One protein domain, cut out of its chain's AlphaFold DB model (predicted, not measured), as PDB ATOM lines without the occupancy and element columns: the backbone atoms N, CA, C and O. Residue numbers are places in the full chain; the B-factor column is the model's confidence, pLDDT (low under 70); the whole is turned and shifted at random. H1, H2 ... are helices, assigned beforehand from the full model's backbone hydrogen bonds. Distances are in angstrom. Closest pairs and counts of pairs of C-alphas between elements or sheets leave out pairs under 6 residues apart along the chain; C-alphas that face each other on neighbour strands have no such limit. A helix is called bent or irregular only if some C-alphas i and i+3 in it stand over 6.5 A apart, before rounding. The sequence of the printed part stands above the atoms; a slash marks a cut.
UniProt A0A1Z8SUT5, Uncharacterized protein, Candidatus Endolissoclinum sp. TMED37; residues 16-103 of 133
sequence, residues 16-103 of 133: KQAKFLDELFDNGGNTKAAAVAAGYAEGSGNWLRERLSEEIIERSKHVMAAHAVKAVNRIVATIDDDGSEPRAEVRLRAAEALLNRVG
ATOM      1  N   LYS A  16     222.199 180.809 154.978       95.88
ATOM      2  CA  LYS A  16     223.591 180.361 155.062       95.88
ATOM      3  C   LYS A  16     224.042 180.123 156.508       95.88
ATOM      4  O   LYS A  16     224.797 179.194 156.779       95.88
ATOM      5  N   GLN A  17     223.553 180.938 157.445       96.62
ATOM      6  CA  GLN A  17     223.808 180.765 158.878       96.62
ATOM      7  C   GLN A  17     223.028 179.574 159.439       96.62
ATOM      8  O   GLN A  17     223.572 178.834 160.253       96.62
ATOM      9  N   ALA A  18     221.787 179.371 158.987       96.88
ATOM     10  CA  ALA A  18     220.996 178.195 159.336       96.88
ATOM     11  C   ALA A  18     221.698 176.913 158.871       96.88
ATOM     12  O   ALA A  18     221.954 176.044 159.700       96.88
ATOM     13  N   LYS A  19     222.143 176.869 157.606       97.75
ATOM     14  CA  LYS A  19     222.912 175.740 157.070       97.75
ATOM     15  C   LYS A  19     224.208 175.498 157.844       97.75
ATOM     16  O   LYS A  19     224.528 174.359 158.150       97.75
ATOM     17  N   PHE A  20     224.943 176.554 158.206       97.94
ATOM     18  CA  PHE A  20     226.127 176.410 159.060       97.94
ATOM     19  C   PHE A  20     225.794 175.741 160.393       97.94
ATOM     20  O   PHE A  20     226.541 174.872 160.829       97.94
ATOM     21  N   LEU A  21     224.701 176.147 161.042       97.38
ATOM     22  CA  LEU A  21     224.287 175.535 162.297       97.38
ATOM     23  C   LEU A  21     223.906 174.068 162.090       97.38
ATOM     24  O   LEU A  21     224.332 173.245 162.883       97.38
ATOM     25  N   ASP A  22     223.159 173.722 161.044       97.44
ATOM     26  CA  ASP A  22     222.778 172.327 160.782       97.44
ATOM     27  C   ASP A  22     224.025 171.440 160.602       97.44
ATOM     28  O   ASP A  22     224.235 170.498 161.364       97.44
ATOM     29  N   GLU A  23     224.942 171.848 159.722       97.62
ATOM     30  CA  GLU A  23     226.209 171.145 159.477       97.62
ATOM     31  C   GLU A  23     227.089 171.059 160.735       97.62
ATOM     32  O   GLU A  23     227.784 170.066 160.949       97.62
ATOM     33  N   LEU A  24     227.076 172.095 161.584       97.44
ATOM     34  CA  LEU A  24     227.837 172.116 162.835       97.44
ATOM     35  C   LEU A  24     227.344 171.057 163.823       97.44
ATOM     36  O   LEU A  24     228.158 170.465 164.530       97.44
ATOM     37  N   PHE A  25     226.032 170.832 163.902       96.69
ATOM     38  CA  PHE A  25     225.473 169.803 164.781       96.69
ATOM     39  C   PHE A  25     225.634 168.401 164.182       96.69
ATOM     40  O   PHE A  25     225.949 167.472 164.929       96.69
ATOM     41  N   ASP A  26     225.530 168.259 162.861       96.56
ATOM     42  CA  ASP A  26     225.696 166.973 162.173       96.56
ATOM     43  C   ASP A  26     227.145 166.468 162.208       96.56
ATOM     44  O   ASP A  26     227.396 165.271 162.364       96.56
ATOM     45  N   ASN A  27     228.122 167.375 162.122       95.44
ATOM     46  CA  ASN A  27     229.542 167.018 162.104       95.44
ATOM     47  C   ASN A  27     230.213 166.982 163.493       95.44
ATOM     48  O   ASN A  27     231.438 166.852 163.582       95.44
ATOM     49  N   GLY A  28     229.438 167.117 164.574       93.38
ATOM     50  CA  GLY A  28     229.946 167.046 165.947       93.38
ATOM     51  C   GLY A  28     230.712 168.287 166.424       93.38
ATOM     52  O   GLY A  28     231.523 168.185 167.344       93.38
ATOM     53  N   GLY A  29     230.470 169.459 165.829       94.38
ATOM     54  CA  GLY A  29     231.020 170.738 166.289       94.38
ATOM     55  C   GLY A  29     232.275 171.211 165.550       94.38
ATOM     56  O   GLY A  29     232.941 172.150 166.003       94.38
ATOM     57  N   ASN A  30     232.616 170.611 164.408       96.00
ATOM     58  CA  ASN A  30     233.725 171.065 163.577       96.00
ATOM     59  C   ASN A  30     233.342 172.341 162.805       96.00
ATOM     60  O   ASN A  30     232.736 172.302 161.731       96.00
ATOM     61  N   THR A  31     233.739 173.494 163.346       95.62
ATOM     62  CA  THR A  31     233.381 174.815 162.802       95.62
ATOM     63  C   THR A  31     233.952 175.089 161.418       95.62
ATOM     64  O   THR A  31     233.293 175.754 160.620       95.62
ATOM     65  N   LYS A  32     235.154 174.591 161.107       95.75
ATOM     66  CA  LYS A  32     235.772 174.777 159.785       95.75
ATOM     67  C   LYS A  32     235.012 173.993 158.723       95.75
ATOM     68  O   LYS A  32     234.605 174.570 157.719       95.75
ATOM     69  N   ALA A  33     234.769 172.707 158.979       96.50
ATOM     70  CA  ALA A  33     234.028 171.848 158.059       96.50
ATOM     71  C   ALA A  33     232.593 172.358 157.850       96.50
ATOM     72  O   ALA A  33     232.148 172.471 156.710       96.50
ATOM     73  N   ALA A  34     231.911 172.767 158.927       97.38
ATOM     74  CA  ALA A  34     230.565 173.334 158.847       97.38
ATOM     75  C   ALA A  34     230.529 174.638 158.036       97.38
ATOM     76  O   ALA A  34     229.627 174.849 157.227       97.38
ATOM     77  N   ALA A  35     231.525 175.514 158.215       97.31
ATOM     78  CA  ALA A  35     231.620 176.760 157.460       97.31
ATOM     79  C   ALA A  35     231.773 176.492 155.957       97.31
ATOM     80  O   ALA A  35     231.052 177.094 155.161       97.31
ATOM     81  N   VAL A  36     232.654 175.562 155.577       97.00
ATOM     82  CA  VAL A  36     232.866 175.182 154.173       97.00
ATOM     83  C   VAL A  36     231.611 174.536 153.577       97.00
ATOM     84  O   VAL A  36     231.182 174.942 152.497       97.00
ATOM     85  N   ALA A  37     230.959 173.610 154.288       96.94
ATOM     86  CA  ALA A  37     229.723 172.956 153.836       96.94
ATOM     87  C   ALA A  37     228.549 173.943 153.669       96.94
ATOM     88  O   ALA A  37     227.740 173.844 152.736       96.94
ATOM     89  N   ALA A  38     228.502 174.972 154.518       96.75
ATOM     90  CA  ALA A  38     227.572 176.089 154.397       96.75
ATOM     91  C   ALA A  38     227.981 177.135 153.338       96.75
ATOM     92  O   ALA A  38     227.269 178.116 153.126       96.75
ATOM     93  N   GLY A  39     229.111 176.945 152.649       96.44
ATOM     94  CA  GLY A  39     229.587 177.795 151.553       96.44
ATOM     95  C   GLY A  39     230.337 179.055 151.995       96.44
ATOM     96  O   GLY A  39     230.445 180.007 151.219       96.44
ATOM     97  N   TYR A  40     230.793 179.141 153.244       96.75
ATOM     98  CA  TYR A  40     231.690 180.202 153.714       96.75
ATOM     99  C   TYR A  40     233.155 179.878 153.395       96.75
ATOM    100  O   TYR A  40     233.521 178.729 153.165       96.75
ATOM    101  N   ALA A  41     234.012 180.902 153.427       95.25
ATOM    102  CA  ALA A  41     235.455 180.693 153.388       95.25
ATOM    103  C   ALA A  41     235.912 179.924 154.640       95.25
ATOM    104  O   ALA A  41     235.404 180.181 155.733       95.25
ATOM    105  N   GLU A  42     236.905 179.044 154.498       91.12
ATOM    106  CA  GLU A  42     237.389 178.152 155.564       91.12
ATOM    107  C   GLU A  42     237.776 178.896 156.861       91.12
ATOM    108  O   GLU A  42     237.500 178.432 157.967       91.12
ATOM    109  N   GLY A  43     238.332 180.107 156.739       93.94
ATOM    110  CA  GLY A  43     238.702 180.958 157.878       93.94
ATOM    111  C   GLY A  43     237.523 181.546 158.670       93.94
ATOM    112  O   GLY A  43     237.734 182.139 159.725       93.94
ATOM    113  N   SER A  44     236.282 181.385 158.201       96.00
ATOM    114  CA  SER A  44     235.101 182.043 158.791       96.00
ATOM    115  C   SER A  44     234.534 181.314 160.014       96.00
ATOM    116  O   SER A  44     233.697 181.876 160.720       96.00
ATOM    117  N   GLY A  45     234.959 180.072 160.279       95.25
ATOM    118  CA  GLY A  45     234.350 179.209 161.300       95.25
ATOM    119  C   GLY A  45     234.371 179.793 162.717       95.25
ATOM    120  O   GLY A  45     233.378 179.696 163.436       95.25
ATOM    121  N   ASN A  46     235.465 180.455 163.112       95.38
ATOM    122  CA  ASN A  46     235.574 181.066 164.443       95.38
ATOM    123  C   ASN A  46     234.600 182.235 164.618       95.38
ATOM    124  O   ASN A  46     233.867 182.280 165.605       95.38
ATOM    125  N   TRP A  47     234.544 183.129 163.629       96.06
ATOM    126  CA  TRP A  47     233.619 184.262 163.632       96.06
ATOM    127  C   TRP A  47     232.156 183.801 163.637       96.06
ATOM    128  O   TRP A  47     231.350 184.338 164.394       96.06
ATOM    129  N   LEU A  48     231.811 182.778 162.843       96.44
ATOM    130  CA  LEU A  48     230.461 182.204 162.827       96.44
ATOM    131  C   LEU A  48     230.078 181.618 164.188       96.44
ATOM    132  O   LEU A  48     228.986 181.896 164.677       96.44
ATOM    133  N   ARG A  49     230.983 180.860 164.819       95.31
ATOM    134  CA  ARG A  49     230.770 180.287 166.157       95.31
ATOM    135  C   ARG A  49     230.506 181.368 167.203       95.31
ATOM    136  O   ARG A  49     229.625 181.202 168.040       95.31
ATOM    137  N   GLU A  50     231.266 182.458 167.173       95.00
ATOM    138  CA  GLU A  50     231.096 183.566 168.118       95.00
ATOM    139  C   GLU A  50     229.793 184.320 167.868       95.00
ATOM    140  O   GLU A  50     229.008 184.544 168.793       95.00
ATOM    141  N   ARG A  51     229.529 184.652 166.601       94.19
ATOM    142  CA  ARG A  51     228.334 185.390 166.192       94.19
ATOM    143  C   ARG A  51     227.038 184.625 166.452       94.19
ATOM    144  O   ARG A  51     226.043 185.268 166.760       94.19
ATOM    145  N   LEU A  52     227.051 183.301 166.301       95.69
ATOM    146  CA  LEU A  52     225.881 182.423 166.445       95.69
ATOM    147  C   LEU A  52     225.896 181.635 167.765       95.69
ATOM    148  O   LEU A  52     225.263 180.587 167.889       95.69
ATOM    149  N   SER A  53     226.664 182.102 168.750       94.44
ATOM    150  CA  SER A  53     226.860 181.406 170.026       94.44
ATOM    151  C   SER A  53     225.553 181.190 170.788       94.44
ATOM    152  O   SER A  53     225.330 180.103 171.322       94.44
ATOM    153  N   GLU A  54     224.657 182.176 170.796       93.19
ATOM    154  CA  GLU A  54     223.345 182.054 171.433       93.19
ATOM    155  C   GLU A  54     222.477 180.980 170.762       93.19
ATOM    156  O   GLU A  54     221.776 180.234 171.444       93.19
ATOM    157  N   GLU A  55     222.498 180.875 169.433       94.62
ATOM    158  CA  GLU A  55     221.796 179.829 168.680       94.62
ATOM    159  C   GLU A  55     222.388 178.444 168.920       94.62
ATOM    160  O   GLU A  55     221.633 177.485 169.084       94.62
ATOM    161  N   ILE A  56     223.716 178.334 168.978       95.75
ATOM    162  CA  ILE A  56     224.401 177.078 169.302       95.75
ATOM    163  C   ILE A  56     224.005 176.623 170.706       95.75
ATOM    164  O   ILE A  56     223.656 175.459 170.897       95.75
ATOM    165  N   ILE A  57     224.013 177.528 171.685       93.44
ATOM    166  CA  ILE A  57     223.610 177.214 173.059       93.44
ATOM    167  C   ILE A  57     222.153 176.752 173.094       93.44
ATOM    168  O   ILE A  57     221.858 175.715 173.683       93.44
ATOM    169  N   GLU A  58     221.246 177.478 172.442       92.50
ATOM    170  CA  GLU A  58     219.821 177.141 172.461       92.50
ATOM    171  C   GLU A  58     219.526 175.794 171.791       92.50
ATOM    172  O   GLU A  58     218.855 174.940 172.372       92.50
ATOM    173  N   ARG A  59     220.112 175.537 170.615       94.44
ATOM    174  CA  ARG A  59     219.997 174.231 169.947       94.44
ATOM    175  C   ARG A  59     220.617 173.113 170.784       94.44
ATOM    176  O   ARG A  59     220.037 172.036 170.880       94.44
ATOM    177  N   SER A  60     221.741 173.372 171.451       93.75
ATOM    178  CA  SER A  60     222.369 172.396 172.351       93.75
ATOM    179  C   SER A  60     221.454 172.035 173.518       93.75
ATOM    180  O   SER A  60     221.327 170.856 173.839       93.75
ATOM    181  N   LYS A  61     220.748 173.008 174.115       90.62
ATOM    182  CA  LYS A  61     219.738 172.723 175.148       90.62
ATOM    183  C   LYS A  61     218.624 171.830 174.613       90.62
ATOM    184  O   LYS A  61     218.227 170.898 175.304       90.62
ATOM    185  N   HIS A  62     218.143 172.076 173.393       91.44
ATOM    186  CA  HIS A  62     217.117 171.232 172.774       91.44
ATOM    187  C   HIS A  62     217.614 169.800 172.558       91.44
ATOM    188  O   HIS A  62     216.917 168.850 172.908       91.44
ATOM    189  N   VAL A  63     218.840 169.639 172.053       92.00
ATOM    190  CA  VAL A  63     219.481 168.325 171.886       92.00
ATOM    191  C   VAL A  63     219.630 167.618 173.239       92.00
ATOM    192  O   VAL A  63     219.273 166.450 173.377       92.00
ATOM    193  N   MET A  64     220.081 168.327 174.275       90.25
ATOM    194  CA  MET A  64     220.190 167.775 175.628       90.25
ATOM    195  C   MET A  64     218.834 167.358 176.201       90.25
ATOM    196  O   MET A  64     218.723 166.267 176.760       90.25
ATOM    197  N   ALA A  65     217.801 168.186 176.037       89.50
ATOM    198  CA  ALA A  65     216.444 167.872 176.471       89.50
ATOM    199  C   ALA A  65     215.899 166.632 175.747       89.50
ATOM    200  O   ALA A  65     215.350 165.738 176.392       89.50
ATOM    201  N   ALA A  66     216.127 166.517 174.436       89.44
ATOM    202  CA  ALA A  66     215.741 165.340 173.661       89.44
ATOM    203  C   ALA A  66     216.440 164.062 174.163       89.44
ATOM    204  O   ALA A  66     215.829 162.995 174.238       89.44
ATOM    205  N   HIS A  67     217.709 164.160 174.568       92.06
ATOM    206  CA  HIS A  67     218.459 163.030 175.122       92.06
ATOM    207  C   HIS A  67     218.193 162.756 176.611       92.06
ATOM    208  O   HIS A  67     218.595 161.698 177.101       92.06
ATOM    209  N   ALA A  68     217.480 163.633 177.322       90.88
ATOM    210  CA  ALA A  68     217.160 163.447 178.738       90.88
ATOM    211  C   ALA A  68     216.366 162.160 178.983       90.88
ATOM    212  O   ALA A  68     216.698 161.394 179.883       90.88
ATOM    213  N   VAL A  69     215.385 161.854 178.128       90.75
ATOM    214  CA  VAL A  69     214.589 160.617 178.228       90.75
ATOM    215  C   VAL A  69     215.479 159.376 178.107       90.75
ATOM    216  O   VAL A  69     215.331 158.421 178.864       90.75
ATOM    217  N   LYS A  70     216.467 159.402 177.202       92.06
ATOM    218  CA  LYS A  70     217.437 158.306 177.053       92.06
ATOM    219  C   LYS A  70     218.294 158.137 178.309       92.06
ATOM    220  O   LYS A  70     218.573 157.005 178.697       92.06
ATOM    221  N   ALA A  71     218.698 159.238 178.941       91.69
ATOM    222  CA  ALA A  71     219.425 159.197 180.205       91.69
ATOM    223  C   ALA A  71     218.561 158.608 181.334       91.69
ATOM    224  O   ALA A  71     219.028 157.700 182.017       91.69
ATOM    225  N   VAL A  72     217.294 159.026 181.467       90.81
ATOM    226  CA  VAL A  72     216.344 158.445 182.441       90.81
ATOM    227  C   VAL A  72     216.205 156.939 182.239       90.81
ATOM    228  O   VAL A  72     216.396 156.176 183.181       90.81
ATOM    229  N   ASN A  73     215.950 156.494 181.006       91.44
ATOM    230  CA  ASN A  73     215.805 155.069 180.707       91.44
ATOM    231  C   ASN A  73     217.067 154.278 181.057       91.44
ATOM    232  O   ASN A  73     216.976 153.135 181.495       91.44
ATOM    233  N   ARG A  74     218.251 154.880 180.885       89.44
ATOM    234  CA  ARG A  74     219.504 154.226 181.261       89.44
ATOM    235  C   ARG A  74     219.643 154.077 182.773       89.44
ATOM    236  O   ARG A  74     220.111 153.026 183.187       89.44
ATOM    237  N   ILE A  75     219.224 155.075 183.555       89.25
ATOM    238  CA  ILE A  75     219.195 154.995 185.024       89.25
ATOM    239  C   ILE A  75     218.250 153.883 185.476       89.25
ATOM    240  O   ILE A  75     218.646 153.050 186.285       89.25
ATOM    241  N   VAL A  76     217.037 153.831 184.915       90.88
ATOM    242  CA  VAL A  76     216.058 152.778 185.231       90.88
ATOM    243  C   VAL A  76     216.624 151.399 184.896       90.88
ATOM    244  O   VAL A  76     216.616 150.522 185.747       90.88
ATOM    245  N   ALA A  77     217.210 151.229 183.709       88.88
ATOM    246  CA  ALA A  77     217.802 149.955 183.308       88.88
ATOM    247  C   ALA A  77     218.951 149.498 184.225       88.88
ATOM    248  O   ALA A  77     219.160 148.303 184.369       88.88
ATOM    249  N   THR A  78     219.696 150.424 184.840       86.75
ATOM    250  CA  THR A  78     220.737 150.077 185.824       86.75
ATOM    251  C   THR A  78     220.201 149.690 187.202       86.75
ATOM    252  O   THR A  78     220.966 149.133 187.980       86.75
ATOM    253  N   ILE A  79     218.932 149.966 187.528       84.75
ATOM    254  CA  ILE A  79     218.324 149.507 188.793       84.75
ATOM    255  C   ILE A  79     218.139 147.986 188.768       84.75
ATOM    256  O   ILE A  79     218.375 147.324 189.774       84.75
ATOM    257  N   ASP A  80     217.762 147.451 187.608       83.31
ATOM    258  CA  ASP A  80     217.506 146.024 187.398       83.31
ATOM    259  C   ASP A  80     218.749 145.259 186.891       83.31
ATOM    260  O   ASP A  80     218.656 144.082 186.547       83.31
ATOM    261  N   ASP A  81     219.908 145.923 186.804       83.00
ATOM    262  CA  ASP A  81     221.152 145.359 186.268       83.00
ATOM    263  C   ASP A  81     221.829 144.446 187.303       83.00
ATOM    264  O   ASP A  81     222.058 144.830 188.450       83.00
ATOM    265  N   ASP A  82     222.185 143.233 186.883       80.44
ATOM    266  CA  ASP A  82     222.830 142.213 187.721       80.44
ATOM    267  C   ASP A  82     224.349 142.427 187.872       80.44
ATOM    268  O   ASP A  82     225.044 141.634 188.514       80.44
ATOM    269  N   GLY A  83     224.873 143.513 187.294       78.38
ATOM    270  CA  GLY A  83     226.280 143.898 187.361       78.38
ATOM    271  C   GLY A  83     227.165 143.206 186.321       78.38
ATOM    272  O   GLY A  83     228.386 143.378 186.355       78.38
ATOM    273  N   SER A  84     226.581 142.451 185.386       82.25
ATOM    274  CA  SER A  84     227.310 141.812 184.281       82.25
ATOM    275  C   SER A  84     227.764 142.801 183.200       82.25
ATOM    276  O   SER A  84     228.697 142.524 182.441       82.25
ATOM    277  N   GLU A  85     227.134 143.972 183.140       79.50
ATOM    278  CA  GLU A  85     227.295 144.929 182.058       79.50
ATOM    279  C   GLU A  85     228.560 145.815 182.244       79.50
ATOM    280  O   GLU A  85     228.646 146.655 183.153       79.50
ATOM    281  N   PRO A  86     229.578 145.703 181.363       80.62
ATOM    282  CA  PRO A  86     230.856 146.387 181.550       80.62
ATOM    283  C   PRO A  86     230.711 147.908 181.529       80.62
ATOM    284  O   PRO A  86     230.126 148.469 180.604       80.62
ATOM    285  N   ARG A  87     231.338 148.604 182.486       86.00
ATOM    286  CA  ARG A  87     231.281 150.077 182.635       86.00
ATOM    287  C   ARG A  87     229.873 150.630 182.923       86.00
ATOM    288  O   ARG A  87     229.617 151.800 182.624       86.00
ATOM    289  N   ALA A  88     228.980 149.833 183.521       86.75
ATOM    290  CA  ALA A  88     227.652 150.287 183.939       86.75
ATOM    291  C   ALA A  88     227.712 151.561 184.799       86.75
ATOM    292  O   ALA A  88     227.025 152.531 184.481       86.75
ATOM    293  N   GLU A  89     228.618 151.617 185.779       87.00
ATOM    294  CA  GLU A  89     228.794 152.780 186.663       87.00
ATOM    295  C   GLU A  89     229.174 154.063 185.899       87.00
ATOM    296  O   GLU A  89     228.627 155.136 186.147       87.00
ATOM    297  N   VAL A  90     230.079 153.969 184.915       90.69
ATOM    298  CA  VAL A  90     230.505 155.131 184.113       90.69
ATOM    299  C   VAL A  90     229.337 155.668 183.286       90.69
ATOM    300  O   VAL A  90     229.149 156.882 183.186       90.69
ATOM    301  N   ARG A  91     228.528 154.772 182.707       89.56
ATOM    302  CA  ARG A  91     227.340 155.164 181.937       89.56
ATOM    303  C   ARG A  91     226.240 155.738 182.824       89.56
ATOM    304  O   ARG A  91     225.603 156.703 182.409       89.56
ATOM    305  N   LEU A  92     226.045 155.182 184.019       91.44
ATOM    306  CA  LEU A  92     225.120 155.715 185.016       91.44
ATOM    307  C   LEU A  92     225.511 157.148 185.394       91.44
ATOM    308  O   LEU A  92     224.711 158.066 185.233       91.44
ATOM    309  N   ARG A  93     226.783 157.369 185.745       90.69
ATOM    310  CA  ARG A  93     227.309 158.701 186.078       90.69
ATOM    311  C   ARG A  93     227.148 159.704 184.929       90.69
ATOM    312  O   ARG A  93     226.842 160.872 185.158       90.69
ATOM    313  N   ALA A  94     227.340 159.264 183.683       91.25
ATOM    314  CA  ALA A  94     227.118 160.106 182.508       91.25
ATOM    315  C   ALA A  94     225.634 160.473 182.322       91.25
ATOM    316  O   ALA A  94     225.322 161.621 181.997       91.25
ATOM    317  N   ALA A  95     224.721 159.524 182.554       91.12
ATOM    318  CA  ALA A  95     223.282 159.768 182.503       91.12
ATOM    319  C   ALA A  95     222.844 160.769 183.588       91.12
ATOM    320  O   ALA A  95     222.151 161.738 183.281       91.12
ATOM    321  N   GLU A  96     223.318 160.606 184.823       90.00
ATOM    322  CA  GLU A  96     223.064 161.545 185.923       90.00
ATOM    323  C   GLU A  96     223.592 162.952 185.616       90.00
ATOM    324  O   GLU A  96     222.885 163.945 185.802       90.00
ATOM    325  N   ALA A  97     224.820 163.057 185.096       89.44
ATOM    326  CA  ALA A  97     225.408 164.337 184.709       89.44
ATOM    327  C   ALA A  97     224.562 165.061 183.650       89.44
ATOM    328  O   ALA A  97     224.361 166.272 183.757       89.44
ATOM    329  N   LEU A  98     224.027 164.332 182.665       89.62
ATOM    330  CA  LEU A  98     223.121 164.893 181.661       89.62
ATOM    331  C   LEU A  98     221.829 165.416 182.310       89.62
ATOM    332  O   LEU A  98     221.445 166.559 182.055       89.62
ATOM    333  N   LEU A  99     221.192 164.642 183.194       88.75
ATOM    334  CA  LEU A  99     219.947 165.051 183.865       88.75
ATOM    335  C   LEU A  99     220.128 166.259 184.790       88.75
ATOM    336  O   LEU A  99     219.277 167.153 184.807       88.75
ATOM    337  N   ASN A 100     221.256 166.335 185.498       88.12
ATOM    338  CA  ASN A 100     221.612 167.503 186.306       88.12
ATOM    339  C   ASN A 100     221.709 168.777 185.451       88.12
ATOM    340  O   ASN A 100     221.360 169.860 185.913       88.12
ATOM    341  N   ARG A 101     222.151 168.668 184.191       87.44
ATOM    342  CA  ARG A 101     222.249 169.815 183.271       87.44
ATOM    343  C   ARG A 101     220.918 170.202 182.631       87.44
ATOM    344  O   ARG A 101     220.728 171.374 182.328       87.44
ATOM    345  N   VAL A 102     220.004 169.249 182.446       85.88
ATOM    346  CA  VAL A 102     218.630 169.513 181.972       85.88
ATOM    347  C   VAL A 102     217.734 170.045 183.107       85.88
ATOM    348  O   VAL A 102     216.649 170.554 182.851       85.88
ATOM    349  N   GLY A 103     218.199 169.995 184.361       80.69
ATOM    350  CA  GLY A 103     217.470 170.500 185.530       80.69
ATOM    351  C   GLY A 103     216.517 169.482 186.161       80.69
ATOM    352  O   GLY A 103     215.718 169.854 187.014       80.69
TER     353      GLY A 103
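This is residues 16 to 103 of the 133 residues of an uncharacterized protein of Candidatus Endolissoclinum sp. TMED37 (UniProt A0A1Z8SUT5). A long bent helix, H4, bridges two ends of an open, elongated model: at one end the three short helices H1, H2 and H3 form a small crossed cluster, and at the other end H5 folds back along the second arm of H4 as a helical hairpin. The loop of residues 80 to 87, between H4 and H5, sticks out at the hairpin's tip. The printed part has 88 residues with five named helices, H1 to H5 in order along the chain, and no named strand; its class is all helix. It is loose, with a radius of gyration of the C-alphas of 17.3 A, and the C-alphas span 53 by 25 by 15 A.

Begin at H4, residues 53 to 79, assigned as one helix by its hydrogen bonds but bent, with C-alphas 66 and 69 6.7 A apart. Its arms, H4a, residues 53 to 66, and H4b, residues 69 to 79, stand at a steep tilt of 43 degrees. Look next at H5, residues 88 to 102, which touches H4b at a steep tilt of 38 degrees, opposite ways; their closest C-alphas, of Ala 71 and Ala 95, are 4.5 A apart, and the two form a hairpin. H5 also touches H4a, with residues 98 to 102 alone, closest at the C-alphas of Ala 65 and Val 102, 6.1 A. Near the other end of H4a, H1, residues 16 to 26, is close but not clearly touching: the closest C-alphas, of Leu 21 and Ile 56, are 7.2 A apart. H1 touches H2, residues 31 to 37, at a steep tilt of 63 degrees, closest at the C-alphas of Glu 23 and Ala 34, 4.9 A. H2 touches H3, residues 42 to 51, also at 63 degrees, closest at the C-alphas of Thr 31 and Gly 45, 4.7 A. H3 is irregular, with C-alphas 43 and 46 7.3 A apart. H1 and H5 are apart. In H1, H2, H4a, H4b and H5 every O i to N i+4 pair is within hydrogen-bond range; in H3, 4 of 6 are.

Find C-alpha 53 at (226.860, 181.406, 170.026); from there H4a runs 19.9 A to C-alpha 66 at (215.741, 165.340, 173.661), and H4b covers 15.8 A. H5 is 21.3 A long and ends at C-alpha 102, (218.630, 169.513, 181.972). H1 begins at C-alpha 16, (223.591, 180.361, 155.062), and is 15.3 A long; H2 is 9.9 A and H3 15.7 A.

The C-alphas of Ala 41 and Asp 82, the two farthest apart, are 53.1 A apart. The printed part has no cut and no long link; residues 80 to 87, a short link, stand free. Mean pLDDT of the printed part is 91.9, and no printed residue is under 70.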